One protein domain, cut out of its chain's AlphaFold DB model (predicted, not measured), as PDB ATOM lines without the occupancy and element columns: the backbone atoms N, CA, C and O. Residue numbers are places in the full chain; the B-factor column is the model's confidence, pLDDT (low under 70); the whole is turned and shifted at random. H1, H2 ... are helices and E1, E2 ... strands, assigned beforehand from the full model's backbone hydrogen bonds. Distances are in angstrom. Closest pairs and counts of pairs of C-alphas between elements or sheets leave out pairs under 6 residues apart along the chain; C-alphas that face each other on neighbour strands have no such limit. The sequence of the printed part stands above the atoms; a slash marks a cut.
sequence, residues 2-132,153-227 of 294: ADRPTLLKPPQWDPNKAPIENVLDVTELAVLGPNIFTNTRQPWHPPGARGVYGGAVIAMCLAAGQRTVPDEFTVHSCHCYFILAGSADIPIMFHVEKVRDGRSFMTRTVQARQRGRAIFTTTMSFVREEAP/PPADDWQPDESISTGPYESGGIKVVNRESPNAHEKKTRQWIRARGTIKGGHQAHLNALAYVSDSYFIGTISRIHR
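AT A GLANCE: This is residues 2 to 132 and 153 to 227 of the 294 residues of the protein "Putative acyl-thioesterase ii protein" of Togninia minima (strain UCR-PA7) (UniProt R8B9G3). A strongly twisted sheet of six strands, curled like part of a barrel, wraps round helix H2, and H3 packs alongside H2 at the open side of the curl. From this body a narrow arm reaches away, made of two short strand pairs, E7 with E10 and then E8 with E9, with H4 packed on the E8 and E9 end. The printed part has 206 residues, with four named helices and ten named strands in the order H1, E1, E2, H2, E3, E4, E5, E6, E7, E8, E9, E10, H3, H4. The large sheet has the order E1, E2, E4, E5, E6, E3, all antiparallel; the class is mixed, helices and strands, with 96 of the 206 printed residues, under half, in named elements. The whole is compact, with a radius of gyration of the C-alphas of 18.2 A and spans of 56 by 50 by 35 A.

HOW THE PARTS SIT: H1, residues 19 to 23, comes before the hairpin of E1, residues 26 to 28, and E2, residues 36 to 39, in which N 27 and O 38 are 2.8 A apart. H2, residues 54 to 66, is on the sheet that E1 and E2 form with E3, residues 73 to 82, E4, residues 93 to 101, E5, residues 105 to 114, and E6, residues 117 to 128; this makes two layers, with a helix on one face of a sheet. The sheet curls round H2, and the closest C-alphas of H2 and E5 are those of Cys 61 and Val 110, 6.0 A apart. E2 and E4 are antiparallel neighbours, with N 37 and O 94 at 2.9 A. E4, E5 and E6 form a meander, each strand the antiparallel neighbour of the one before, and two hairpins, with N 97 and O 109 at 2.8 A and N 110 and O 122 at 2.8 A. E3, E4, E5 and E6 form a Greek key, a meander of three strands after a first strand that is the antiparallel neighbour of the fourth; N 79 and O 123 are 2.9 A apart. E3 bends by 59 degrees at residue 76, and E6 bends by 54 degrees at residue 120. E7, residues 169 to 171, is the antiparallel neighbour of E10, residues 193 to 195, with N 170 and O 194 at 2.8 A. E8, residues 175 to 177, and E9, residues 188 to 190, are a hairpin, with N 190 and O 175 at 2.8 A. E9 runs on into E10 across a break of 2 residues, at 37 degrees. H3, residues 202 to 213, touches H2 at a shallow tilt of 25 degrees, opposite ways; their closest C-alphas, those of Gly 55 and Tyr 212, are 4.1 A apart. With residues 205 to 209 alone H3 only just touches H1, with 3 pairs of C-alphas within 8 A, the closest being Ile 20 and Ala 209 at 6.4 A. H3 only grazes the large sheet, with residues 203 to 211. H4, residues 220 to 225, touches no helix; its closest C-alpha pair with E9 is Thr 221 and Thr 189, 6.2 A. In H1, H2, H3 and H4 every O i to N i+4 pair is within hydrogen-bond range.

IN THESE COORDINATES: H1 begins at C-alpha 19, (116.586, 96.995, 157.370). From first to last C-alpha H2 is 18.3 A long, E3 25.8 A, E4 22.7 A, E5 29.7 A, E6 32.7 A and H3 17.2 A. E6 ends at C-alpha 128, (119.369, 101.229, 185.264), and H4 ends at C-alpha 225, (93.974, 77.067, 166.838).

THE WHOLE: The two C-alphas farthest apart, those of Val 31 and Pro 182, are 58.2 A apart. Residues 133 to 152 are not printed, and C-alphas 132 and 153 are 32.8 A apart across the cut. Of the links that are printed whole, E2 to H2 is long, with 14 residues. The mean pLDDT of the printed part is 92.6; residues 2 to 3, 131 to 132 and 163 to 165 are under 70.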
ATOM      1  N   ALA A   2     100.278 118.569 154.822       49.91
ATOM      2  CA  ALA A   2     101.094 117.865 153.833       49.91
ATOM      3  C   ALA A   2     100.561 116.447 153.569       49.91
ATOM      4  O   ALA A   2     100.424 115.658 154.501       49.91
ATOM      5  N   ASP A   3     100.272 116.155 152.303       67.56
ATOM      6  CA  ASP A   3      99.819 114.857 151.787       67.56
ATOM      7  C   ASP A   3     101.025 113.924 151.568       67.56
ATOM      8  O   ASP A   3     101.285 113.425 150.476       67.56
ATOM      9  N   ARG A   4     101.898 113.845 152.580       84.31
ATOM     10  CA  ARG A   4     103.170 113.123 152.507       84.31
ATOM     11  C   ARG A   4     103.324 112.260 153.755       84.31
ATOM     12  O   ARG A   4     103.099 112.776 154.846       84.31
ATOM     13  N   PRO A   5     103.804 111.012 153.627       88.06
ATOM     14  CA  PRO A   5     103.900 110.059 154.736       88.06
ATOM     15  C   PRO A   5     104.920 110.448 155.819       88.06
ATOM     16  O   PRO A   5     104.948 109.860 156.900       88.06
ATOM     17  N   THR A   6     105.776 111.433 155.541       93.38
ATOM     18  CA  THR A   6     106.799 111.950 156.456       93.38
ATOM     19  C   THR A   6     106.800 113.477 156.438       93.38
ATOM     20  O   THR A   6     106.544 114.102 155.405       93.38
ATOM     21  N   LEU A   7     107.098 114.099 157.584       91.94
ATOM     22  CA  LEU A   7     107.223 115.563 157.669       91.94
ATOM     23  C   LEU A   7     108.500 116.079 157.007       91.94
ATOM     24  O   LEU A   7     108.512 117.165 156.431       91.94
ATOM     25  N   LEU A   8     109.570 115.294 157.094       91.88
ATOM     26  CA  LEU A   8     110.874 115.603 156.526       91.88
ATOM     27  C   LEU A   8     111.158 114.653 155.365       91.88
ATOM     28  O   LEU A   8     110.633 113.537 155.315       91.88
ATOM     29  N   LYS A   9     111.994 115.091 154.418       91.88
ATOM     30  CA  LYS A   9     112.469 114.209 153.351       91.88
ATOM     31  C   LYS A   9     113.281 113.077 153.997       91.88
ATOM     32  O   LYS A   9     114.250 113.390 154.690       91.88
ATOM     33  N   PRO A  10     112.929 111.800 153.771       92.50
ATOM     34  CA  PRO A  10     113.677 110.699 154.355       92.50
ATOM     35  C   PRO A  10     115.141 110.731 153.893       92.50
ATOM     36  O   PRO A  10     115.393 110.973 152.705       92.50
ATOM     37  N   PRO A  11     116.108 110.479 154.789       93.00
ATOM     38  CA  PRO A  11     117.488 110.271 154.387       93.00
ATOM     39  C   PRO A  11     117.604 108.999 153.538       93.00
ATOM     40  O   PRO A  11     116.728 108.122 153.560       93.00
ATOM     41  N   GLN A  12     118.710 108.882 152.800       93.50
ATOM     42  CA  GLN A  12     119.029 107.637 152.102       93.50
ATOM     43  C   GLN A  12     119.067 106.471 153.097       93.50
ATOM     44  O   GLN A  12     119.317 106.653 154.290       93.50
ATOM     45  N   TRP A  13     118.736 105.277 152.610       93.25
ATOM     46  CA  TRP A  13     118.889 104.063 153.400       93.25
ATOM     47  C   TRP A  13     120.354 103.890 153.782       93.25
ATOM     48  O   TRP A  13     121.221 104.008 152.922       93.25
ATOM     49  N   ASP A  14     120.609 103.622 155.060       93.62
ATOM     50  CA  ASP A  14     121.949 103.293 155.529       93.62
ATOM     51  C   ASP A  14     122.193 101.800 155.278       93.62
ATOM     52  O   ASP A  14     121.575 100.973 155.962       93.62
ATOM     53  N   PRO A  15     123.053 101.434 154.307       92.88
ATOM     54  CA  PRO A  15     123.309 100.037 153.972       92.88
ATOM     55  C   PRO A  15     124.094  99.304 155.067       92.88
ATOM     56  O   PRO A  15     124.157  98.078 155.044       92.88
ATOM     57  N   ASN A  16     124.690 100.023 156.025       93.88
ATOM     58  CA  ASN A  16     125.450  99.415 157.118       93.88
ATOM     59  C   ASN A  16     124.559  98.949 158.274       93.88
ATOM     60  O   ASN A  16     125.039  98.255 159.171       93.88
ATOM     61  N   LYS A  17     123.283  99.341 158.274       94.44
ATOM     62  CA  LYS A  17     122.299  98.969 159.289       94.44
ATOM     63  C   LYS A  17     121.379  97.874 158.777       94.44
ATOM     64  O   LYS A  17     121.064  97.816 157.587       94.44
ATOM     65  N   ALA A  18     120.869  97.054 159.690       95.75
ATOM     66  CA  ALA A  18     119.799  96.128 159.350       95.75
ATOM     67  C   ALA A  18     118.574  96.906 158.817       95.75
ATOM     68  O   ALA A  18     118.292  98.018 159.284       95.75
ATOM     69  N   PRO A  19     117.783  96.340 157.886       96.00
ATOM     70  CA  PRO A  19     116.586  96.995 157.370       96.00
ATOM     71  C   PRO A  19     115.618  97.456 158.459       96.00
ATOM     72  O   PRO A  19     115.042  98.537 158.351       96.00
ATOM     73  N   ILE A  20     115.489  96.683 159.541       96.75
ATOM     74  CA  ILE A  20     114.624  97.040 160.666       96.75
ATOM     75  C   ILE A  20     115.036  98.357 161.341       96.75
ATOM     76  O   ILE A  20     114.176  99.142 161.724       96.75
ATOM     77  N   GLU A  21     116.332  98.658 161.425       97.19
ATOM     78  CA  GLU A  21     116.816  99.904 162.030       97.19
ATOM     79  C   GLU A  21     116.443 101.118 161.173       97.19
ATOM     80  O   GLU A  21     116.048 102.153 161.700       97.19
ATOM     81  N   ASN A  22     116.521 100.982 159.845       95.75
ATOM     82  CA  ASN A  22     116.098 102.033 158.918       95.75
ATOM     83  C   ASN A  22     114.581 102.276 158.995       95.75
ATOM     84  O   ASN A  22     114.143 103.427 158.918       95.75
ATOM     85  N   VAL A  23     113.794 101.203 159.137       95.50
ATOM     86  CA  VAL A  23     112.325 101.243 159.237       95.50
ATOM     87  C   VAL A  23     111.856 101.909 160.531       95.50
ATOM     88  O   VAL A  23     110.882 102.656 160.504       95.50
ATOM     89  N   LEU A  24     112.539 101.654 161.649       97.06
ATOM     90  CA  LEU A  24     112.138 102.116 162.983       97.06
ATOM     91  C   LEU A  24     112.718 103.473 163.382       97.06
ATOM     92  O   LEU A  24     112.469 103.949 164.490       97.06
ATOM     93  N   ASP A  25     113.499 104.089 162.501       95.94
ATOM     94  CA  ASP A  25     114.120 105.367 162.793       95.94
ATOM     95  C   ASP A  25     113.076 106.480 162.962       95.94
ATOM     96  O   ASP A  25     112.109 106.613 162.199       95.94
ATOM     97  N   VAL A  26     113.312 107.310 163.972       97.56
ATOM     98  CA  VAL A  26     112.505 108.487 164.287       97.56
ATOM     99  C   VAL A  26     113.378 109.729 164.179       97.56
ATOM    100  O   VAL A  26     114.578 109.691 164.429       97.56
ATOM    101  N   THR A  27     112.801 110.863 163.813       96.88
ATOM    102  CA  THR A  27     113.509 112.144 163.741       96.88
ATOM    103  C   THR A  27     112.982 113.074 164.819       96.88
ATOM    104  O   THR A  27     111.771 113.217 164.966       96.88
ATOM    105  N   GLU A  28     113.876 113.698 165.585       96.06
ATOM    106  CA  GLU A  28     113.486 114.701 166.576       96.06
ATOM    107  C   GLU A  28     113.052 115.998 165.884       96.06
ATOM    108  O   GLU A  28     113.685 116.466 164.939       96.06
ATOM    109  N   LEU A  29     111.963 116.588 166.369       95.12
ATOM    110  CA  LEU A  29     111.410 117.845 165.884       95.12
ATOM    111  C   LEU A  29     111.585 118.927 166.944       95.12
ATOM    112  O   LEU A  29     110.610 119.479 167.449       95.12
ATOM    113  N   ALA A  30     112.844 119.258 167.239       90.31
ATOM    114  CA  ALA A  30     113.212 120.232 168.268       90.31
ATOM    115  C   ALA A  30     112.519 121.600 168.093       90.31
ATOM    116  O   ALA A  30     112.231 122.280 169.074       90.31
ATOM    117  N   VAL A  31     112.181 121.978 166.854       92.38
ATOM    118  CA  VAL A  31     111.441 123.216 166.536       92.38
ATOM    119  C   VAL A  31     110.014 123.254 167.099       92.38
ATOM    120  O   VAL A  31     109.451 124.334 167.237       92.38
ATOM    121  N   LEU A  32     109.417 122.099 167.413       91.56
ATOM    122  CA  LEU A  32     108.079 121.995 168.009       91.56
ATOM    123  C   LEU A  32     108.119 121.869 169.538       91.56
ATOM    124  O   LEU A  32     107.074 121.962 170.180       91.56
ATOM    125  N   GLY A  33     109.303 121.653 170.112       90.94
ATOM    126  CA  GLY A  33     109.520 121.432 171.536       90.94
ATOM    127  C   GLY A  33     110.380 120.195 171.817       90.94
ATOM    128  O   GLY A  33     110.591 119.360 170.935       90.94
ATOM    129  N   PRO A  34     110.888 120.061 173.053       93.62
ATOM    130  CA  PRO A  34     111.693 118.913 173.448       93.62
ATOM    131  C   PRO A  34     110.852 117.631 173.480       93.62
ATOM    132  O   PRO A  34     109.667 117.664 173.814       93.62
ATOM    133  N   ASN A  35     111.493 116.487 173.226       97.00
ATOM    134  CA  ASN A  35     110.876 115.157 173.316       97.00
ATOM    135  C   ASN A  35     109.705 114.927 172.330       97.00
ATOM    136  O   ASN A  35     108.821 114.101 172.577       97.00
ATOM    137  N   ILE A  36     109.689 115.661 171.216       97.94
ATOM    138  CA  ILE A  36     108.747 115.464 170.113       97.94
ATOM    139  C   ILE A  36     109.508 114.859 168.938       97.94
ATOM    140  O   ILE A  36     110.494 115.422 168.468       97.94
ATOM    141  N   PHE A  37     109.023 113.727 168.437       98.44
ATOM    142  CA  PHE A  37     109.629 113.010 167.320       98.44
ATOM    143  C   PHE A  37     108.606 112.751 166.212       98.44
ATOM    144  O   PHE A  37     107.397 112.849 166.421       98.44
ATOM    145  N   THR A  38     109.078 112.388 165.025       98.00
ATOM    146  CA  THR A  38     108.248 111.907 163.914       98.00
ATOM    147  C   THR A  38     108.882 110.696 163.245       98.00
ATOM    148  O   THR A  38     110.078 110.463 163.396       98.00
ATOM    149  N   ASN A  39     108.100 109.908 162.512       97.50
ATOM    150  CA  ASN A  39     108.624 108.787 161.738       97.50
ATOM    151  C   ASN A  39     109.552 109.298 160.623       97.50
ATOM    152  O   ASN A  39     109.175 110.170 159.839       97.50
ATOM    153  N   THR A  40     110.759 108.736 160.524       96.75
ATOM    154  CA  THR A  40     111.719 109.118 159.474       96.75
ATOM    155  C   THR A  40     111.288 108.593 158.098       96.75
ATOM    156  O   THR A  40     111.604 109.193 157.069       96.75
ATOM    157  N   ARG A  41     110.569 107.465 158.064       95.25
ATOM    158  CA  ARG A  41     110.108 106.778 156.846       95.25
ATOM    159  C   ARG A  41     108.635 106.406 156.948       95.25
ATOM    160  O   ARG A  41     108.072 106.381 158.041       95.25
ATOM    161  N   GLN A  42     108.016 106.122 155.805       95.00
ATOM    162  CA  GLN A  42     106.637 105.645 155.757       95.00
ATOM    163  C   GLN A  42     106.523 104.309 156.513       95.00
ATOM    164  O   GLN A  42     107.249 103.369 156.176       95.00
ATOM    165  N   PRO A  43     105.650 104.202 157.531       94.44
ATOM    166  CA  PRO A  43     105.420 102.942 158.218       94.44
ATOM    167  C   PRO A  43     104.716 101.953 157.290       94.44
ATOM    168  O   PRO A  43     103.907 102.335 156.443       94.44
ATOM    169  N   TRP A  44     104.998 100.665 157.472       93.19
ATOM    170  CA  TRP A  44     104.377  99.622 156.667       93.19
ATOM    171  C   TRP A  44     102.860  99.564 156.901       93.19
ATOM    172  O   TRP A  44     102.385  99.541 158.041       93.19
ATOM    173  N   HIS A  45     102.105  99.525 155.803       91.94
ATOM    174  CA  HIS A  45     100.665  99.288 155.784       91.94
ATOM    175  C   HIS A  45     100.410  97.872 155.264       91.94
ATOM    176  O   HIS A  45     100.642  97.613 154.080       91.94
ATOM    177  N   PRO A  46      99.967  96.939 156.122       88.31
ATOM    178  CA  PRO A  46      99.663  95.590 155.674       88.31
ATOM    179  C   PRO A  46      98.492  95.589 154.676       88.31
ATOM    180  O   PRO A  46      97.489  96.271 154.918       88.31
ATOM    181  N   PRO A  47      98.562  94.801 153.588       83.81
ATOM    182  CA  PRO A  47      97.458  94.673 152.642       83.81
ATOM    183  C   PRO A  47      96.150  94.270 153.334       83.81
ATOM    184  O   PRO A  47      96.120  93.345 154.145       83.81
ATOM    185  N   GLY A  48      95.059  94.979 153.033       80.19
ATOM    186  CA  GLY A  48      93.736  94.719 153.616       80.19
ATOM    187  C   GLY A  48      93.559  95.164 155.076       80.19
ATOM    188  O   GLY A  48      92.450  95.069 155.602       80.19
ATOM    189  N   ALA A  49      94.602  95.682 155.735       85.69
ATOM    190  CA  ALA A  49      94.476  96.243 157.075       85.69
ATOM    191  C   ALA A  49      93.871  97.651 157.039       85.69
ATOM    192  O   ALA A  49      94.074  98.428 156.107       85.69
ATOM    193  N   ARG A  50      93.165  98.024 158.110       86.62
ATOM    194  CA  ARG A  50      92.572  99.362 158.247       86.62
ATOM    195  C   ARG A  50      93.609 100.465 158.495       86.62
ATOM    196  O   ARG A  50      93.312 101.636 158.282       86.62
ATOM    197  N   GLY A  51      94.789 100.113 158.991       92.00
ATOM    198  CA  GLY A  51      95.822 101.078 159.334       92.00
ATOM    199  C   GLY A  51      97.219 100.482 159.332       92.00
ATOM    200  O   GLY A  51      97.406  99.311 159.005       92.00
ATOM    201  N   VAL A  52      98.186 101.319 159.698       95.50
ATOM    202  CA  VAL A  52      99.603 100.957 159.830       95.50
ATOM    203  C   VAL A  52      99.799  99.750 160.743       95.50
ATOM    204  O   VAL A  52      99.030  99.528 161.681       95.50
ATOM    205  N   TYR A  53     100.855  98.987 160.485       95.50
ATOM    206  CA  TYR A  53     101.212  97.840 161.307       95.50
ATOM    207  C   TYR A  53     101.500  98.256 162.761       95.50
ATOM    208  O   TYR A  53     102.312  99.152 163.014       95.50
ATOM    209  N   GLY A  54     100.839  97.599 163.720       95.81
ATOM    210  CA  GLY A  54     100.868  97.979 165.133       95.81
ATOM    211  C   GLY A  54     102.259  97.889 165.757       95.81
ATOM    212  O   GLY A  54     102.709  98.849 166.384       95.81
ATOM    213  N   GLY A  55     102.993  96.810 165.481       96.81
ATOM    214  CA  GLY A  55     104.380  96.636 165.922       96.81
ATOM    215  C   GLY A  55     105.320  97.759 165.471       96.81
ATOM    216  O   GLY A  55     106.197  98.157 166.232       96.81
ATOM    217  N   ALA A  56     105.099  98.356 164.292       97.19
ATOM    218  CA  ALA A  56     105.864  99.530 163.861       97.19
ATOM    219  C   ALA A  56     105.622 100.733 164.783       97.19
ATOM    220  O   ALA A  56     106.563 101.433 165.147       97.19
ATOM    221  N   VAL A  57     104.372 100.957 165.198       98.12
ATOM    222  CA  VAL A  57     104.012 102.052 166.110       98.12
ATOM    223  C   VAL A  57     104.555 101.800 167.518       98.12
ATOM    224  O   VAL A  57     105.107 102.725 168.110       98.12
ATOM    225  N   ILE A  58     104.468 100.566 168.034       98.44
ATOM    226  CA  ILE A  58     105.060 100.183 169.330       98.44
ATOM    227  C   ILE A  58     106.564 100.474 169.319       98.44
ATOM    228  O   ILE A  58     107.069 101.169 170.202       98.44
ATOM    229  N   ALA A  59     107.268  99.980 168.301       98.50
ATOM    230  CA  ALA A  59     108.713 100.086 168.203       98.50
ATOM    231  C   ALA A  59     109.202 101.521 167.943       98.50
ATOM    232  O   ALA A  59     110.194 101.933 168.533       98.50
ATOM    233  N   MET A  60     108.498 102.326 167.138       98.56
ATOM    234  CA  MET A  60     108.839 103.747 166.970       98.56
ATOM    235  C   MET A  60     108.559 104.568 168.237       98.56
ATOM    236  O   MET A  60     109.348 105.447 168.581       98.56
ATOM    237  N   CYS A  61     107.478 104.274 168.972       98.69
ATOM    238  CA  CYS A  61     107.247 104.873 170.291       98.69
ATOM    239  C   CYS A  61     108.370 104.510 171.267       98.69
ATOM    240  O   CYS A  61     108.815 105.369 172.026       98.69
ATOM    241  N   LEU A  62     108.843 103.262 171.225       98.75
ATOM    242  CA  LEU A  62     109.960 102.808 172.045       98.75
ATOM    243  C   LEU A  62     111.257 103.527 171.662       98.75
ATOM    244  O   LEU A  62     111.916 104.082 172.539       98.75
ATOM    245  N   ALA A  63     111.565 103.627 170.368       98.50
ATOM    246  CA  ALA A  63     112.716 104.371 169.864       98.50
ATOM    247  C   ALA A  63     112.682 105.848 170.298       98.50
ATOM    248  O   ALA A  63     113.699 106.387 170.735       98.50
ATOM    249  N   ALA A  64     111.512 106.495 170.241       98.56
ATOM    250  CA  ALA A  64     111.325 107.858 170.734       98.56
ATOM    251  C   ALA A  64     111.528 107.952 172.258       98.56
ATOM    252  O   ALA A  64     112.234 108.841 172.728       98.56
ATOM    253  N   GLY A  65     110.965 107.022 173.037       98.38
ATOM    254  CA  GLY A  65     111.154 106.954 174.488       98.38
ATOM    255  C   GLY A  65     112.621 106.770 174.884       98.38
ATOM    256  O   GLY A  65     113.120 107.506 175.738       98.38
ATOM    257  N   GLN A  66     113.323 105.856 174.208       98.06
ATOM    258  CA  GLN A  66     114.746 105.568 174.402       98.06
ATOM    259  C   GLN A  66     115.635 106.797 174.172       98.06
ATOM    260  O   GLN A  66     116.578 107.008 174.920       98.06
ATOM    261  N   ARG A  67     115.299 107.679 173.218       97.50
ATOM    262  CA  ARG A  67     116.039 108.941 173.000       97.50
ATOM    263  C   ARG A  67     115.923 109.955 174.142       97.50
ATOM    264  O   ARG A  67     116.600 110.976 174.122       97.50
ATOM    265  N   THR A  68     115.057 109.706 175.123       97.81
ATOM    266  CA  THR A  68     114.814 110.616 176.254       97.81
ATOM    267  C   THR A  68     115.306 110.070 177.596       97.81
ATOM    268  O   THR A  68     115.034 110.683 178.638       97.81
ATOM    269  N   VAL A  69     115.992 108.925 177.591       97.19
ATOM    270  CA  VAL A  69     116.637 108.306 178.757       97.19
ATOM    271  C   VAL A  69     118.150 108.207 178.514       97.19
ATOM    272  O   VAL A  69     118.555 108.095 177.360       97.19
ATOM    273  N   PRO A  70     118.996 108.280 179.557       96.19
ATOM    274  CA  PRO A  70     120.430 108.029 179.416       96.19
ATOM    275  C   PRO A  70     120.719 106.582 178.993       96.19
ATOM    276  O   PRO A  70     119.948 105.680 179.321       96.19
ATOM    277  N   ASP A  71     121.862 106.357 178.342       93.31
ATOM    278  CA  ASP A  71     122.247 105.049 177.784       93.31
ATOM    279  C   ASP A  71     122.406 103.942 178.843       93.31
ATOM    280  O   ASP A  71     122.276 102.763 178.528       93.31
ATOM    281  N   GLU A  72     122.629 104.306 180.109       94.38
ATOM    282  CA  GLU A  72     122.691 103.386 181.254       94.38
ATOM    283  C   GLU A  72     121.325 102.794 181.669       94.38
ATOM    284  O   GLU A  72     121.259 102.022 182.630       94.38
ATOM    285  N   PHE A  73     120.229 103.178 180.999       96.12
ATOM    286  CA  PHE A  73     118.877 102.682 181.248       96.12
ATOM    287  C   PHE A  73     118.343 101.852 180.082       96.12
ATOM    288  O   PHE A  73     118.270 102.305 178.939       96.12
ATOM    289  N   THR A  74     117.816 100.677 180.405       96.31
ATOM    290  CA  THR A  74     117.242  99.742 179.435       96.31
ATOM    291  C   THR A  74     115.759  99.522 179.715       96.31
ATOM    292  O   THR A  74     115.332  99.423 180.869       96.31
ATOM    293  N   VAL A  75     114.936  99.487 178.661       97.75
ATOM    294  CA  VAL A  75     113.502  99.203 178.805       97.75
ATOM    295  C   VAL A  75     113.307  97.779 179.328       97.75
ATOM    296  O   VAL A  75     113.946  96.843 178.859       97.75
ATOM    297  N   HIS A  76     112.404  97.603 180.291       95.88
ATOM    298  CA  HIS A  76     112.064  96.276 180.819       95.88
ATOM    299  C   HIS A  76     110.565  95.968 180.759       95.88
ATOM    300  O   HIS A  76     110.167  94.812 180.897       95.88
ATOM    301  N   SER A  77     109.714  96.977 180.564       97.56
ATOM    302  CA  SER A  77     108.289  96.772 180.313       97.56
ATOM    303  C   SER A  77     107.681  97.901 179.488       97.56
ATOM    304  O   SER A  77     108.140  99.046 179.503       97.56
ATOM    305  N   CYS A  78     106.618  97.556 178.764       97.06
ATOM    306  CA  CYS A  78     105.842  98.456 177.925       97.06
ATOM    307  C   CYS A  78     104.375  98.010 177.956       97.06
ATOM    308  O   CYS A  78     104.077  96.846 177.697       97.06
ATOM    309  N   HIS A  79     103.461  98.934 178.251       98.44
ATOM    310  CA  HIS A  79     102.016  98.706 178.246       98.44
ATOM    311  C   HIS A  79     101.358  99.713 177.318       98.44
ATOM    312  O   HIS A  79     101.612 100.910 177.442       98.44
ATOM    313  N   CYS A  80     100.508  99.254 176.403       98.06
ATOM    314  CA  CYS A  80      99.985 100.121 175.360       98.06
ATOM    315  C   CYS A  80      98.525  99.862 174.999       98.06
ATOM    316  O   CYS A  80      97.976  98.796 175.274       98.06
ATOM    317  N   TYR A  81      97.922 100.862 174.361       98.25
ATOM    318  CA  TYR A  81      96.578 100.808 173.801       98.25
ATOM    319  C   TYR A  81      96.580 101.361 172.375       98.25
ATOM    320  O   TYR A  81      97.054 102.474 172.125       98.25
ATOM    321  N   PHE A  82      95.981 100.606 171.455       96.81
ATOM    322  CA  PHE A  82      95.610 101.080 170.123       96.81
ATOM    323  C   PHE A  82      94.251 101.781 170.207       96.81
ATOM    324  O   PHE A  82      93.260 101.170 170.598       96.81
ATOM    325  N   ILE A  83      94.206 103.071 169.869       97.44
ATOM    326  CA  ILE A  83      93.019 103.924 170.053       97.44
ATOM    327  C   ILE A  83      92.296 104.129 168.719       97.44
ATOM    328  O   ILE A  83      91.076 104.002 168.639       97.44
ATOM    329  N   LEU A  84      93.043 104.452 167.659       96.50
ATOM    330  CA  LEU A  84      92.520 104.693 166.312       96.50
ATOM    331  C   LEU A  84      93.429 104.031 165.274       96.50
ATOM    332  O   LEU A  84      94.636 103.920 165.477       96.50
ATOM    333  N   ALA A  85      92.860 103.654 164.130       94.81
ATOM    334  CA  ALA A  85      93.647 103.192 162.991       94.81
ATOM    335  C   ALA A  85      94.498 104.348 162.438       94.81
ATOM    336  O   ALA A  85      93.953 105.363 161.999       94.81
ATOM    337  N   GLY A  86      95.823 104.197 162.476       94.81
ATOM    338  CA  GLY A  86      96.751 105.154 161.873       94.81
ATOM    339  C   GLY A  86      96.853 104.969 160.358       94.81
ATOM    340  O   GLY A  86      96.801 103.843 159.873       94.81
ATOM    341  N   SER A  87      97.020 106.055 159.608       95.38
ATOM    342  CA  SER A  87      97.253 106.024 158.153       95.38
ATOM    343  C   SER A  87      98.751 106.042 157.845       95.38
ATOM    344  O   SER A  87      99.490 106.777 158.495       95.38
ATOM    345  N   ALA A  88      99.206 105.268 156.858       94.56
ATOM    346  CA  ALA A  88     100.606 105.301 156.428       94.56
ATOM    347  C   ALA A  88     100.961 106.574 155.650       94.56
ATOM    348  O   ALA A  88     102.129 106.941 155.587       94.56
ATOM    349  N   ASP A  89      99.967 107.262 155.091       94.69
ATOM    350  CA  ASP A  89     100.154 108.436 154.228       94.69
ATOM    351  C   ASP A  89     100.253 109.743 155.020       94.69
ATOM    352  O   ASP A  89     100.502 110.810 154.462       94.69
ATOM    353  N   ILE A  90     100.068 109.666 156.340       95.19
ATOM    354  CA  ILE A  90     100.088 110.809 157.245       95.19
ATOM    355  C   ILE A  90     101.258 110.641 158.215       95.19
ATOM    356  O   ILE A  90     101.377 109.583 158.839       95.19
ATOM    357  N   PRO A  91     102.077 111.679 158.448       96.00
ATOM    358  CA  PRO A  91     103.155 111.588 159.417       96.00
ATOM    359  C   PRO A  91     102.612 111.341 160.822       96.00
ATOM    360  O   PRO A  91     101.593 111.908 161.229       96.00
ATOM    361  N   ILE A  92     103.313 110.506 161.575       97.75
ATOM    362  CA  ILE A  92     103.020 110.208 162.969       97.75
ATOM    363  C   ILE A  92     103.895 111.111 163.834       97.75
ATOM    364  O   ILE A  92     105.107 111.199 163.636       97.75
ATOM    365  N   MET A  93     103.268 111.783 164.794       97.94
ATOM    366  CA  MET A  93     103.940 112.585 165.813       97.94
ATOM    367  C   MET A  93     104.031 111.782 167.102       97.94
ATOM    368  O   MET A  93     103.002 111.358 167.621       97.94
ATOM    369  N   PHE A  94     105.228 111.602 167.641       98.56
ATOM    370  CA  PHE A  94     105.465 110.918 168.907       98.56
ATOM    371  C   PHE A  94     105.775 111.955 169.980       98.56
ATOM    372  O   PHE A  94     106.823 112.597 169.951       98.56
ATOM    373  N   HIS A  95     104.850 112.131 170.916       98.44
ATOM    374  CA  HIS A  95     105.020 113.018 172.060       98.44
ATOM    375  C   HIS A  95     105.462 112.187 173.252       98.44
ATOM    376  O   HIS A  95     104.690 111.346 173.717       98.44
ATOM    377  N   VAL A  96     106.681 112.414 173.732       98.75
ATOM    378  CA  VAL A  96     107.230 111.701 174.881       98.75
ATOM    379  C   VAL A  96     107.121 112.580 176.126       98.75
ATOM    380  O   VAL A  96     107.705 113.658 176.211       98.75
ATOM    381  N   GLU A  97     106.385 112.096 177.115       98.44
ATOM    382  CA  GLU A  97     106.275 112.679 178.445       98.44
ATOM    383  C   GLU A  97     107.244 111.980 179.405       98.44
ATOM    384  O   GLU A  97     107.227 110.752 179.558       98.44
ATOM    385  N   LYS A  98     108.075 112.767 180.094       98.38
ATOM    386  CA  LYS A  98     108.942 112.292 181.179       98.38
ATOM    387  C   LYS A  98     108.152 112.223 182.484       98.38
ATOM    388  O   LYS A  98     108.199 113.143 183.289       98.38
ATOM    389  N   VAL A  99     107.434 111.120 182.686       98.44
ATOM    390  CA  VAL A  99     106.582 110.912 183.872       98.44
ATOM    391  C   VAL A  99     107.410 110.908 185.161       98.44
ATOM    392  O   VAL A  99     106.997 111.467 186.174       98.44
ATOM    393  N   ARG A 100     108.582 110.258 185.141       97.94
ATOM    394  CA  ARG A 100     109.479 110.179 186.300       97.94
ATOM    395  C   ARG A 100     110.916 109.893 185.881       97.94
ATOM    396  O   ARG A 100     111.146 108.949 185.128       97.94
ATOM    397  N   ASP A 101     111.858 110.622 186.478       98.00
ATOM    398  CA  ASP A 101     113.297 110.345 186.428       98.00
ATOM    399  C   ASP A 101     113.797 109.981 187.829       98.00
ATOM    400  O   ASP A 101     114.116 110.836 188.651       98.00
ATOM    401  N   GLY A 102     113.781 108.686 188.145       95.94
ATOM    402  CA  GLY A 102     114.307 108.156 189.396       95.94
ATOM    403  C   GLY A 102     115.755 107.686 189.264       95.94
ATOM    404  O   GLY A 102     116.283 107.513 188.170       95.94
ATOM    405  N   ARG A 103     116.388 107.401 190.407       93.62
ATOM    406  CA  ARG A 103     117.757 106.863 190.446       93.62
ATOM    407  C   ARG A 103     117.880 105.518 189.719       93.62
ATOM    408  O   ARG A 103     118.820 105.336 188.954       93.62
ATOM    409  N   SER A 104     116.952 104.593 189.969       93.38
ATOM    410  CA  SER A 104     116.992 103.219 189.432       93.38
ATOM    411  C   SER A 104     115.995 102.970 188.308       93.38
ATOM    412  O   SER A 104     116.207 102.066 187.509       93.38
ATOM    413  N   PHE A 105     114.923 103.762 188.248       96.75
ATOM    414  CA  PHE A 105     113.859 103.604 187.266       96.75
ATOM    415  C   PHE A 105     113.491 104.937 186.638       96.75
ATOM    416  O   PHE A 105     113.387 105.948 187.339       96.75
ATOM    417  N   MET A 106     113.221 104.909 185.340       98.44
ATOM    418  CA  MET A 106     112.635 106.022 184.602       98.44
ATOM    419  C   MET A 106     111.335 105.573 183.944       98.44
ATOM    420  O   MET A 106     111.218 104.441 183.479       98.44
ATOM    421  N   THR A 107     110.350 106.463 183.898       98.69
ATOM    422  CA  THR A 107     109.051 106.191 183.278       98.69
ATOM    423  C   THR A 107     108.789 107.200 182.175       98.69
ATOM    424  O   THR A 107     108.974 108.409 182.365       98.69
ATOM    425  N   ARG A 108     108.358 106.702 181.015       98.75
ATOM    426  CA  ARG A 108     107.943 107.514 179.868       98.75
ATOM    427  C   ARG A 108     106.531 107.145 179.458       98.75
ATOM    428  O   ARG A 108     106.206 105.964 179.404       98.75
ATOM    429  N   THR A 109     105.730 108.143 179.112       98.75
ATOM    430  CA  THR A 109     104.492 107.935 178.356       98.75
ATOM    431  C   THR A 109     104.709 108.487 176.959       98.75
ATOM    432  O   THR A 109     105.165 109.615 176.811       98.75
ATOM    433  N   VAL A 110     104.411 107.702 175.926       98.81
ATOM    434  CA  VAL A 110     104.532 108.128 174.530       98.81
ATOM    435  C   VAL A 110     103.169 108.073 173.867       98.81
ATOM    436  O   VAL A 110     102.523 107.025 173.830       98.81
ATOM    437  N   GLN A 111     102.736 109.206 173.322       98.62
ATOM    438  CA  GLN A 111     101.530 109.293 172.509       98.62
ATOM    439  C   GLN A 111     101.907 109.451 171.041       98.62
ATOM    440  O   GLN A 111     102.500 110.461 170.656       98.62
ATOM    441  N   ALA A 112     101.508 108.487 170.215       98.56
ATOM    442  CA  ALA A 112     101.548 108.624 168.767       98.56
ATOM    443  C   ALA A 112     100.271 109.330 168.300       98.56
ATOM    444  O   ALA A 112      99.155 108.918 168.638       98.56
ATOM    445  N   ARG A 113     100.418 110.404 167.526       98.12
ATOM    446  CA  ARG A 113      99.317 111.277 167.119       98.12
ATOM    447  C   ARG A 113      99.313 111.504 165.615       98.12
ATOM    448  O   ARG A 113     100.355 111.702 165.001       98.12
ATOM    449  N   GLN A 114      98.114 111.554 165.046       96.56
ATOM    450  CA  GLN A 114      97.860 111.983 163.673       96.56
ATOM    451  C   GLN A 114      96.689 112.961 163.665       96.56
ATOM    452  O   GLN A 114      95.699 112.757 164.370       96.56
ATOM    453  N   ARG A 115      96.797 114.044 162.882       92.88
ATOM    454  CA  ARG A 115      95.768 115.105 162.803       92.88
ATOM    455  C   ARG A 115      95.322 115.605 164.190       92.88
ATOM    456  O   ARG A 115      94.139 115.797 164.447       92.88
ATOM    457  N   GLY A 116      96.276 115.733 165.114       92.94
ATOM    458  CA  GLY A 116      96.024 116.176 166.485       92.94
ATOM    459  C   GLY A 116      95.322 115.160 167.395       92.94
ATOM    460  O   GLY A 116      95.108 115.479 168.560       92.94
ATOM    461  N   ARG A 117      95.004 113.943 166.936       97.00
ATOM    462  CA  ARG A 117      94.356 112.887 167.732       97.00
ATOM    463  C   ARG A 117      95.347 111.779 168.073       97.00
ATOM    464  O   ARG A 117      96.148 111.401 167.222       97.00
ATOM    465  N   ALA A 118      95.278 111.247 169.291       97.81
ATOM    466  CA  ALA A 118      96.064 110.076 169.670       97.81
ATOM    467  C   ALA A 118      95.547 108.837 168.923       97.81
ATOM    468  O   ALA A 118      94.363 108.513 169.002       97.81
ATOM    469  N   ILE A 119      96.437 108.172 168.188       98.19
ATOM    470  CA  ILE A 119      96.160 106.889 167.528       98.19
ATOM    471  C   ILE A 119      96.625 105.715 168.394       98.19
ATOM    472  O   ILE A 119      96.045 104.634 168.339       98.19
ATOM    473  N   PHE A 120      97.630 105.950 169.236       98.62
ATOM    474  CA  PHE A 120      98.232 104.959 170.115       98.62
ATOM    475  C   PHE A 120      98.853 105.656 171.327       98.62
ATOM    476  O   PHE A 120      99.379 106.766 171.214       98.62
ATOM    477  N   THR A 121      98.798 104.999 172.481       98.62
ATOM    478  CA  THR A 121      99.461 105.450 173.708       98.62
ATOM    479  C   THR A 121     100.197 104.287 174.345       98.62
ATOM    480  O   THR A 121      99.686 103.167 174.370       98.62
ATOM    481  N   THR A 122     101.382 104.550 174.880       98.75
ATOM    482  CA  THR A 122     102.154 103.561 175.628       98.75
ATOM    483  C   THR A 122     102.811 104.180 176.847       98.75
ATOM    484  O   THR A 122     103.217 105.339 176.807       98.75
ATOM    485  N   THR A 123     102.928 103.402 177.915       98.81
ATOM    486  CA  THR A 123     103.747 103.723 179.081       98.81
ATOM    487  C   THR A 123     104.846 102.677 179.206       98.81
ATOM    488  O   THR A 123     104.593 101.472 179.165       98.81
ATOM    489  N   MET A 124     106.077 103.154 179.346       98.62
ATOM    490  CA  MET A 124     107.297 102.359 179.341       98.62
ATOM    491  C   MET A 124     108.080 102.599 180.621       98.62
ATOM    492  O   MET A 124     108.197 103.740 181.084       98.62
ATOM    493  N   SER A 125     108.629 101.520 181.169       98.44
ATOM    494  CA  SER A 125     109.507 101.563 182.331       98.44
ATOM    495  C   SER A 125     110.908 101.115 181.938       98.44
ATOM    496  O   SER A 125     111.098 100.079 181.294       98.44
ATOM    497  N   PHE A 126     111.881 101.921 182.339       98.31
ATOM    498  CA  PHE A 126     113.298 101.712 182.105       98.31
ATOM    499  C   PHE A 126     113.989 101.480 183.438       98.31
ATOM    500  O   PHE A 126     113.656 102.133 184.428       98.31
ATOM    501  N   VAL A 127     114.955 100.572 183.457       95.75
ATOM    502  CA  VAL A 127     115.748 100.222 184.632       95.75
ATOM    503  C   VAL A 127     117.213 100.500 184.346       95.75
ATOM    504  O   VAL A 127     117.690 100.245 183.242       95.75
ATOM    505  N   ARG A 128     117.919 101.045 185.333       93.94
ATOM    506  CA  ARG A 128     119.369 101.229 185.264       93.94
ATOM    507  C   ARG A 128     120.048  99.858 185.199       93.94
ATOM    508  O   ARG A 128     119.728  98.994 186.009       93.94
ATOM    509  N   GLU A 129     120.993  99.670 184.285       85.31
ATOM    510  CA  GLU A 129     121.681  98.379 184.098       85.31
ATOM    511  C   GLU A 129     122.595  97.982 185.269       85.31
ATOM    512  O   GLU A 129     122.989  96.821 185.380       85.31
ATOM    513  N   GLU A 130     122.899  98.910 186.183       75.75
ATOM    514  CA  GLU A 130     123.646  98.627 187.409       75.75
ATOM    515  C   GLU A 130     122.931  97.570 188.262       75.75
ATOM    516  O   GLU A 130     121.953  97.827 188.969       75.75
ATOM    517  N   ALA A 131     123.455  96.349 188.191       60.91
ATOM    518  CA  ALA A 131     123.011  95.227 188.988       60.91
ATOM    519  C   ALA A 131     123.260  95.495 190.484       60.91
ATOM    520  O   ALA A 131     124.392  95.810 190.862       60.91
ATOM    521  N   PRO A 132     122.271  95.300 191.378       68.31
ATOM    522  CA  PRO A 132     122.586  95.109 192.787       68.31
ATOM    523  C   PRO A 132     123.522  93.897 192.941       68.31
ATOM    524  O   PRO A 132     123.448  92.946 192.160       68.31
ATOM    525  N   PRO A 153     116.938  76.688 166.929       89.94
ATOM    526  CA  PRO A 153     116.683  77.523 165.767       89.94
ATOM    527  C   PRO A 153     117.096  76.792 164.478       89.94
ATOM    528  O   PRO A 153     117.923  75.877 164.527       89.94
ATOM    529  N   PRO A 154     116.534  77.179 163.319       87.06
ATOM    530  CA  PRO A 154     117.028  76.727 162.027       87.06
ATOM    531  C   PRO A 154     118.519  77.051 161.868       87.06
ATOM    532  O   PRO A 154     119.024  77.981 162.500       87.06
ATOM    533  N   ALA A 155     119.205  76.299 161.006       86.50
ATOM    534  CA  ALA A 155     120.588  76.589 160.643       86.50
ATOM    535  C   ALA A 155     120.720  77.991 160.019       86.50
ATOM    536  O   ALA A 155     119.755  78.543 159.490       86.50
ATOM    537  N   ASP A 156     121.915  78.578 160.075       80.56
ATOM    538  CA  ASP A 156     122.116  79.959 159.625       80.56
ATOM    539  C   ASP A 156     121.874  80.153 158.120       80.56
ATOM    540  O   ASP A 156     121.474  81.246 157.706       80.56
ATOM    541  N   ASP A 157     122.056  79.092 157.329       79.69
ATOM    542  CA  ASP A 157     121.790  79.011 155.891       79.69
ATOM    543  C   ASP A 157     120.316  78.736 155.551       79.69
ATOM    544  O   ASP A 157     119.968  78.588 154.378       79.69
ATOM    545  N   TRP A 158     119.436  78.691 156.556       78.88
ATOM    546  CA  TRP A 158     118.001  78.566 156.353       78.88
ATOM    547  C   TRP A 158     117.480  79.708 155.472       78.88
ATOM    548  O   TRP A 158     117.577  80.888 155.817       78.88
ATOM    549  N   GLN A 159     116.903  79.333 154.329       74.00
ATOM    550  CA  GLN A 159     116.295  80.266 153.390       74.00
ATOM    551  C   GLN A 159     114.778  80.293 153.610       74.00
ATOM    552  O   GLN A 159     114.118  79.264 153.426       74.00
ATOM    553  N   PRO A 160     114.196  81.434 154.018       72.94
ATOM    554  CA  PRO A 160     112.749  81.571 154.062       72.94
ATOM    555  C   PRO A 160     112.175  81.556 152.641       72.94
ATOM    556  O   PRO A 160     112.831  81.983 151.694       72.94
ATOM    557  N   ASP A 161     110.916  81.140 152.496       74.81
ATOM    558  CA  ASP A 161     110.190  81.350 151.242       74.81
ATOM    559  C   ASP A 161     109.987  82.861 151.035       74.81
ATOM    560  O   ASP A 161     109.156  83.499 151.690       74.81
ATOM    561  N   GLU A 162     110.782  83.451 150.142       70.94
ATOM    562  CA  GLU A 162     110.749  84.886 149.848       70.94
ATOM    563  C   GLU A 162     109.445  85.328 149.179       70.94
ATOM    564  O   GLU A 162     109.104  86.508 149.242       70.94
ATOM    565  N   SER A 163     108.668  84.394 148.616       67.38
ATOM    566  CA  SER A 163     107.320  84.695 148.129       67.38
ATOM    567  C   SER A 163     106.319  84.949 149.263       67.38
ATOM    568  O   SER A 163     105.235  85.472 149.011       67.38
ATOM    569  N   ILE A 164     106.683  84.622 150.509       68.88
ATOM    570  CA  ILE A 164     105.827  84.752 151.694       68.88
ATOM    571  C   ILE A 164     106.421  85.727 152.718       68.88
ATOM    572  O   ILE A 164     105.710  86.559 153.278       68.88
ATOM    573  N   SER A 165     107.731  85.655 152.965       69.50
ATOM    574  CA  SER A 165     108.418  86.450 153.988       69.50
ATOM    575  C   SER A 165     109.164  87.646 153.382       69.50
ATOM    576  O   SER A 165     110.398  87.686 153.367       69.50
ATOM    577  N   THR A 166     108.426  88.655 152.918       74.75
ATOM    578  CA  THR A 166     109.004  89.937 152.469       74.75
ATOM    579  C   THR A 166     109.169  90.921 153.634       74.75
ATOM    580  O   THR A 166     108.311  90.985 154.514       74.75
ATOM    581  N   GLY A 167     110.228  91.737 153.629       86.44
ATOM    582  CA  GLY A 167     110.430  92.814 154.609       86.44
ATOM    583  C   GLY A 167     111.641  92.608 155.527       86.44
ATOM    584  O   GLY A 167     112.560  91.873 155.170       86.44
ATOM    585  N   PRO A 168     111.688  93.273 156.698       92.62
ATOM    586  CA  PRO A 168     112.892  93.322 157.530       92.62
ATOM    587  C   PRO A 168     113.178  92.038 158.325       92.62
ATOM    588  O   PRO A 168     114.186  91.985 159.028       92.62
ATOM    589  N   TYR A 169     112.324  91.013 158.217       92.12
ATOM    590  CA  TYR A 169     112.469  89.735 158.913       92.12
ATOM    591  C   TYR A 169     112.389  88.538 157.969       92.12
ATOM    592  O   TYR A 169     111.772  88.577 156.905       92.12
ATOM    593  N   GLU A 170     112.988  87.457 158.442       90.31
ATOM    594  CA  GLU A 170     112.911  86.097 157.935       90.31
ATOM    595  C   GLU A 170     112.086  85.313 158.940       90.31
ATOM    596  O   GLU A 170     112.455  85.208 160.110       90.31
ATOM    597  N   SER A 171     110.931  84.822 158.505       89.88
ATOM    598  CA  SER A 171     110.004  84.088 159.363       89.88
ATOM    599  C   SER A 171     109.880  82.648 158.889       89.88
ATOM    600  O   SER A 171     109.721  82.401 157.698       89.88
ATOM    601  N   GLY A 172     110.016  81.697 159.810       88.62
ATOM    602  CA  GLY A 172     109.773  80.283 159.549       88.62
ATOM    603  C   GLY A 172     108.287  79.987 159.420       88.62
ATOM    604  O   GLY A 172     107.450  80.786 159.845       88.62
ATOM    605  N   GLY A 173     107.953  78.816 158.881       88.88
ATOM    606  CA  GLY A 173     106.584  78.313 158.932       88.88
ATOM    607  C   GLY A 173     106.103  78.154 160.380       88.88
ATOM    608  O   GLY A 173     106.871  77.808 161.282       88.88
ATOM    609  N   ILE A 174     104.824  78.419 160.614       91.62
ATOM    610  CA  ILE A 174     104.194  78.345 161.928       91.62
ATOM    611  C   ILE A 174     103.784  76.897 162.213       91.62
ATOM    612  O   ILE A 174     102.921  76.334 161.542       91.62
ATOM    613  N   LYS A 175     104.339  76.293 163.271       91.44
ATOM    614  CA  LYS A 175     103.905  74.974 163.768       91.44
ATOM    615  C   LYS A 175     102.801  75.150 164.809       91.44
ATOM    616  O   LYS A 175     103.000  75.824 165.819       91.44
ATOM    617  N   VAL A 176     101.655  74.497 164.602       92.06
ATOM    618  CA  VAL A 176     100.589  74.377 165.614       92.06
ATOM    619  C   VAL A 176     100.789  73.082 166.400       92.06
ATOM    620  O   VAL A 176     100.614  71.991 165.864       92.06
ATOM    621  N   VAL A 177     101.159  73.206 167.670       91.62
ATOM    622  CA  VAL A 177     101.352  72.108 168.625       91.62
ATOM    623  C   VAL A 177     100.013  71.733 169.260       91.62
ATOM    624  O   VAL A 177      99.198  72.619 169.529       91.62
ATOM    625  N   ASN A 178      99.797  70.436 169.510       91.19
ATOM    626  CA  ASN A 178      98.563  69.871 170.077       91.19
ATOM    627  C   ASN A 178      97.299  70.231 169.283       91.19
ATOM    628  O   ASN A 178      96.229  70.426 169.853       91.19
ATOM    629  N   ARG A 179      97.411  70.333 167.955       90.06
ATOM    630  CA  ARG A 179      96.333  70.796 167.067       90.06
ATOM    631  C   ARG A 179      94.999  70.066 167.277       90.06
ATOM    632  O   ARG A 179      93.948  70.712 167.215       90.06
ATOM    633  N   GLU A 180      95.059  68.762 167.531       91.00
ATOM    634  CA  GLU A 180      93.887  67.897 167.718       91.00
ATOM    635  C   GLU A 180      93.320  67.921 169.142       91.00
ATOM    636  O   GLU A 180      92.266  67.339 169.376       91.00
ATOM    637  N   SER A 181      93.966  68.607 170.094       93.38
ATOM    638  CA  SER A 181      93.421  68.718 171.447       93.38
ATOM    639  C   SER A 181      92.013  69.342 171.411       93.38
ATOM    640  O   SER A 181      91.787  70.326 170.693       93.38
ATOM    641  N   PRO A 182      91.048  68.824 172.191       91.81
ATOM    642  CA  PRO A 182      89.754  69.479 172.357       91.81
ATOM    643  C   PRO A 182      89.878  70.799 173.140       91.81
ATOM    644  O   PRO A 182      89.019  71.673 173.022       91.81
ATOM    645  N   ASN A 183      90.967  70.985 173.890       93.44
ATOM    646  CA  ASN A 183      91.184  72.111 174.786       93.44
ATOM    647  C   ASN A 183      92.027  73.203 174.116       93.44
ATOM    648  O   ASN A 183      93.204  73.019 173.810       93.44
ATOM    649  N   ALA A 184      91.452  74.395 173.932       91.62
ATOM    650  CA  ALA A 184      92.145  75.504 173.267       91.62
ATOM    651  C   ALA A 184      93.439  75.939 173.987       91.62
ATOM    652  O   ALA A 184      94.415  76.277 173.324       91.62
ATOM    653  N   HIS A 185      93.475  75.882 175.322       91.94
ATOM    654  CA  HIS A 185      94.632  76.295 176.128       91.94
ATOM    655  C   HIS A 185      95.839  75.342 176.025       91.94
ATOM    656  O   HIS A 185      96.953  75.710 176.399       91.94
ATOM    657  N   GLU A 186      95.645  74.127 175.505       93.88
ATOM    658  CA  GLU A 186      96.729  73.172 175.250       93.88
ATOM    659  C   GLU A 186      97.402  73.408 173.890       93.88
ATOM    660  O   GLU A 186      98.524  72.939 173.667       93.88
ATOM    661  N   LYS A 187      96.734  74.141 172.988       94.12
ATOM    662  CA  LYS A 187      97.209  74.450 171.634       94.12
ATOM    663  C   LYS A 187      98.179  75.620 171.661       94.12
ATOM    664  O   LYS A 187      97.941  76.624 172.325       94.12
ATOM    665  N   LYS A 188      99.274  75.513 170.906       92.44
ATOM    666  CA  LYS A 188     100.312  76.557 170.842       92.44
ATOM    667  C   LYS A 188     100.789  76.750 169.413       92.44
ATOM    668  O   LYS A 188     100.982  75.770 168.702       92.44
ATOM    669  N   THR A 189     101.046  77.985 169.006       93.19
ATOM    670  CA  THR A 189     101.776  78.288 167.769       93.19
ATOM    671  C   THR A 189     103.240  78.533 168.092       93.19
ATOM    672  O   THR A 189     103.559  79.226 169.057       93.19
ATOM    673  N   ARG A 190     104.138  77.964 167.293       93.00
ATOM    674  CA  ARG A 190     105.585  78.168 167.399       93.00
ATOM    675  C   ARG A 190     106.121  78.632 166.056       93.00
ATOM    676  O   ARG A 190     105.736  78.083 165.027       93.00
ATOM    677  N   GLN A 191     107.004  79.619 166.086       92.31
ATOM    678  CA  GLN A 191     107.625  80.181 164.898       92.31
ATOM    679  C   GLN A 191     109.017  80.695 165.252       92.31
ATOM    680  O   GLN A 191     109.211  81.274 166.320       92.31
ATOM    681  N   TRP A 192     109.963  80.491 164.342       92.69
ATOM    682  CA  TRP A 192     111.278  81.118 164.401       92.69
ATOM    683  C   TRP A 192     111.278  82.381 163.555       92.69
ATOM    684  O   TRP A 192     110.738  82.379 162.450       92.69
ATOM    685  N   ILE A 193     111.859  83.455 164.081       92.62
ATOM    686  CA  ILE A 193     111.943  84.736 163.385       92.62
ATOM    687  C   ILE A 193     113.345  85.311 163.581       92.62
ATOM    688  O   ILE A 193     113.860  85.329 164.700       92.62
ATOM    689  N   ARG A 194     113.950  85.795 162.497       92.25
ATOM    690  CA  ARG A 194     115.278  86.419 162.470       92.25
ATOM    691  C   ARG A 194     115.194  87.759 161.742       92.25
ATOM    692  O   ARG A 194     114.520  87.863 160.723       92.25
ATOM    693  N   ALA A 195     115.835  88.804 162.264       93.69
ATOM    694  CA  ALA A 195     115.953  90.070 161.535       93.69
ATOM    695  C   ALA A 195     116.924  89.899 160.357       93.69
ATOM    696  O   ALA A 195     117.956  89.249 160.507       93.69
ATOM    697  N   ARG A 196     116.613  90.486 159.197       92.00
ATOM    698  CA  ARG A 196     117.524  90.475 158.044       92.00
ATOM    699  C   ARG A 196     118.728  91.374 158.311       92.00
ATOM    700  O   ARG A 196     118.580  92.477 158.834       92.00
ATOM    701  N   GLY A 197     119.912  90.929 157.898       91.62
ATOM    702  CA  GLY A 197     121.163  91.653 158.130       91.62
ATOM    703  C   GLY A 197     121.591  91.675 159.603       91.62
ATOM    704  O   GLY A 197     121.037  90.984 160.453       91.62
ATOM    705  N   THR A 198     122.615  92.470 159.910       94.69
ATOM    706  CA  THR A 198     123.156  92.597 161.271       94.69
ATOM    707  C   THR A 198     122.712  93.912 161.891       94.69
ATOM    708  O   THR A 198     123.004  94.971 161.344       94.69
ATOM    709  N   ILE A 199     122.056  93.852 163.052       96.88
ATOM    710  CA  ILE A 199     121.697  95.052 163.819       96.88
ATOM    711  C   ILE A 199     122.980  95.696 164.362       96.88
ATOM    712  O   ILE A 199     123.768  95.030 165.037       96.88
ATOM    713  N   LYS A 200     123.212  96.979 164.058       96.31
ATOM    714  CA  LYS A 200     124.427  97.715 164.469       96.31
ATOM    715  C   LYS A 200     124.186  98.760 165.560       96.31
ATOM    716  O   LYS A 200     125.140  99.162 166.215       96.31
ATOM    717  N   GLY A 201     122.942  99.162 165.812       93.25
ATOM    718  CA  GLY A 201     122.563 100.162 166.816       93.25
ATOM    719  C   GLY A 201     122.575  99.692 168.278       93.25
ATOM    720  O   GLY A 201     121.880 100.274 169.108       93.25
ATOM    721  N   GLY A 202     123.324  98.633 168.602       94.25
ATOM    722  CA  GLY A 202     123.484  98.126 169.969       94.25
ATOM    723  C   GLY A 202     122.221  97.506 170.579       94.25
ATOM    724  O   GLY A 202     121.247  97.202 169.888       94.25
ATOM    725  N   HIS A 203     122.240  97.309 171.902       94.50
ATOM    726  CA  HIS A 203     121.172  96.623 172.646       94.50
ATOM    727  C   HIS A 203     119.791  97.267 172.434       94.50
ATOM    728  O   HIS A 203     118.803  96.591 172.156       94.50
ATOM    729  N   GLN A 204     119.755  98.594 172.452       94.94
ATOM    730  CA  GLN A 204     118.567  99.413 172.235       94.94
ATOM    731  C   GLN A 204     117.910  99.174 170.861       94.94
ATOM    732  O   GLN A 204     116.683  99.136 170.756       94.94
ATOM    733  N   ALA A 205     118.696  98.956 169.799       96.81
ATOM    734  CA  ALA A 205     118.160  98.619 168.478       96.81
ATOM    735  C   ALA A 205     117.593  97.189 168.417       96.81
ATOM    736  O   ALA A 205     116.575  96.963 167.760       96.81
ATOM    737  N   HIS A 206     118.188  96.239 169.150       97.69
ATOM    738  CA  HIS A 206     117.621  94.895 169.301       97.69
ATOM    739  C   HIS A 206     116.266  94.922 170.018       97.69
ATOM    740  O   HIS A 206     115.356  94.207 169.603       97.69
ATOM    741  N   LEU A 207     116.100  95.757 171.049       97.75
ATOM    742  CA  LEU A 207     114.821  95.903 171.757       97.75
ATOM    743  C   LEU A 207     113.741  96.528 170.868       97.75
ATOM    744  O   LEU A 207     112.615  96.037 170.853       97.75
ATOM    745  N   ASN A 208     114.093  97.528 170.054       98.06
ATOM    746  CA  ASN A 208     113.194  98.086 169.039       98.06
ATOM    747  C   ASN A 208     112.754  97.024 168.018       98.06
ATOM    748  O   ASN A 208     111.566  96.904 167.711       98.06
ATOM    749  N   ALA A 209     113.689  96.207 167.529       98.06
ATOM    750  CA  ALA A 209     113.373  95.090 166.644       98.06
ATOM    751  C   ALA A 209     112.500  94.027 167.348       98.06
ATOM    752  O   ALA A 209     111.554  93.503 166.761       98.06
ATOM    753  N   LEU A 210     112.756  93.717 168.618       97.50
ATOM    754  CA  LEU A 210     111.932  92.774 169.373       97.50
ATOM    755  C   LEU A 210     110.502  93.304 169.579       97.50
ATOM    756  O   LEU A 210     109.537  92.567 169.393       97.50
ATOM    757  N   ALA A 211     110.359  94.591 169.893       97.88
ATOM    758  CA  ALA A 211     109.065  95.252 170.044       97.88
ATOM    759  C   ALA A 211     108.264  95.291 168.730       97.88
ATOM    760  O   ALA A 211     107.038  95.185 168.743       97.88
ATOM    761  N   TYR A 212     108.939  95.407 167.581       97.50
ATOM    762  CA  TYR A 212     108.273  95.330 166.280       97.50
ATOM    763  C   TYR A 212     107.679  93.944 166.039       97.50
ATOM    764  O   TYR A 212     106.526  93.820 165.619       97.50
ATOM    765  N   VAL A 213     108.467  92.894 166.286       95.94
ATOM    766  CA  VAL A 213     108.068  91.517 165.976       95.94
ATOM    767  C   VAL A 213     107.113  90.931 167.017       95.94
ATOM    768  O   VAL A 213     106.370  90.012 166.696       95.94
ATOM    769  N   SER A 214     107.048  91.479 168.237       95.50
ATOM    770  CA  SER A 214     106.123  90.987 169.270       95.50
ATOM    771  C   SER A 214     104.643  91.126 168.892       95.50
ATOM    772  O   SER A 214     103.812  90.389 169.412       95.50
ATOM    773  N   ASP A 215     104.315  92.050 167.985       94.88
ATOM    774  CA  ASP A 215     102.957  92.228 167.445       94.88
ATOM    775  C   ASP A 215     102.734  91.443 166.129       94.88
ATOM    776  O   ASP A 215     101.650  91.459 165.546       94.88
ATOM    777  N   SER A 216     103.753  90.720 165.644       89.75
ATOM    778  CA  SER A 216     103.662  89.890 164.439       89.75
ATOM    779  C   SER A 216     103.096  88.524 164.793       89.75
ATOM    780  O   SER A 216     103.506  87.900 165.767       89.75
ATOM    781  N   TYR A 217     102.153  88.034 163.985       86.81
ATOM    782  CA  TYR A 217     101.537  86.701 164.094       86.81
ATOM    783  C   TYR A 217     100.809  86.379 165.414       86.81
ATOM    784  O   TYR A 217     100.096  85.373 165.452       86.81
ATOM    785  N   PHE A 218     100.906  87.234 166.437       89.62
ATOM    786  CA  PHE A 218     100.391  87.023 167.787       89.62
ATOM    787  C   PHE A 218      98.878  86.788 167.802       89.62
ATOM    788  O   PHE A 218      98.428  85.694 168.150       89.62
ATOM    789  N   ILE A 219      98.087  87.756 167.326       87.62
ATOM    790  CA  ILE A 219      96.619  87.642 167.297       87.62
ATOM    791  C   ILE A 219      96.134  86.508 166.381       87.62
ATOM    792  O   ILE A 219      95.141  85.841 166.673       87.62
ATOM    793  N   GLY A 220      96.885  86.219 165.310       88.38
ATOM    794  CA  GLY A 220      96.577  85.138 164.370       88.38
ATOM    795  C   GLY A 220      96.617  83.744 165.006       88.38
ATOM    796  O   GLY A 220      96.090  82.793 164.433       88.38
ATOM    797  N   THR A 221      97.200  83.603 166.202       91.12
ATOM    798  CA  THR A 221      97.157  82.361 166.987       91.12
ATOM    799  C   THR A 221      95.725  81.876 167.181       91.12
ATOM    800  O   THR A 221      95.459  80.694 166.971       91.12
ATOM    801  N   ILE A 222      94.791  82.783 167.489       90.00
ATOM    802  CA  ILE A 222      93.372  82.456 167.696       90.00
ATOM    803  C   ILE A 222      92.795  81.819 166.426       90.00
ATOM    804  O   ILE A 222      92.220  80.732 166.465       90.00
ATOM    805  N   SER A 223      93.023  82.449 165.275       88.19
ATOM    806  CA  SER A 223      92.585  81.954 163.968       88.19
ATOM    807  C   SER A 223      93.099  80.542 163.685       88.19
ATOM    808  O   SER A 223      92.339  79.681 163.246       88.19
ATOM    809  N   ARG A 224      94.380  80.291 163.982       89.19
ATOM    810  CA  ARG A 224      95.057  79.014 163.714       89.19
ATOM    811  C   ARG A 224      94.538  77.888 164.596       89.19
ATOM    812  O   ARG A 224      94.212  76.818 164.089       89.19
ATOM    813  N   ILE A 225      94.412  78.118 165.904       90.25
ATOM    814  CA  ILE A 225      93.974  77.067 166.838       90.25
ATOM    815  C   ILE A 225      92.494  76.693 166.654       90.25
ATOM    816  O   ILE A 225      92.113  75.555 166.942       90.25
ATOM    817  N   HIS A 226      91.681  77.625 166.138       88.00
ATOM    818  CA  HIS A 226      90.265  77.417 165.817       88.00
ATOM    819  C   HIS A 226      90.003  77.042 164.348       88.00
ATOM    820  O   HIS A 226      88.858  76.759 164.000       88.00
ATOM    821  N   ARG A 227      91.044  76.982 163.500       86.88
ATOM    822  CA  ARG A 227      90.951  76.648 162.065       86.88
ATOM    823  C   ARG A 227      89.961  77.549 161.313       86.88
ATOM    824  O   ARG A 227      89.121  77.067 160.555       86.88
TER     825      ARG A 227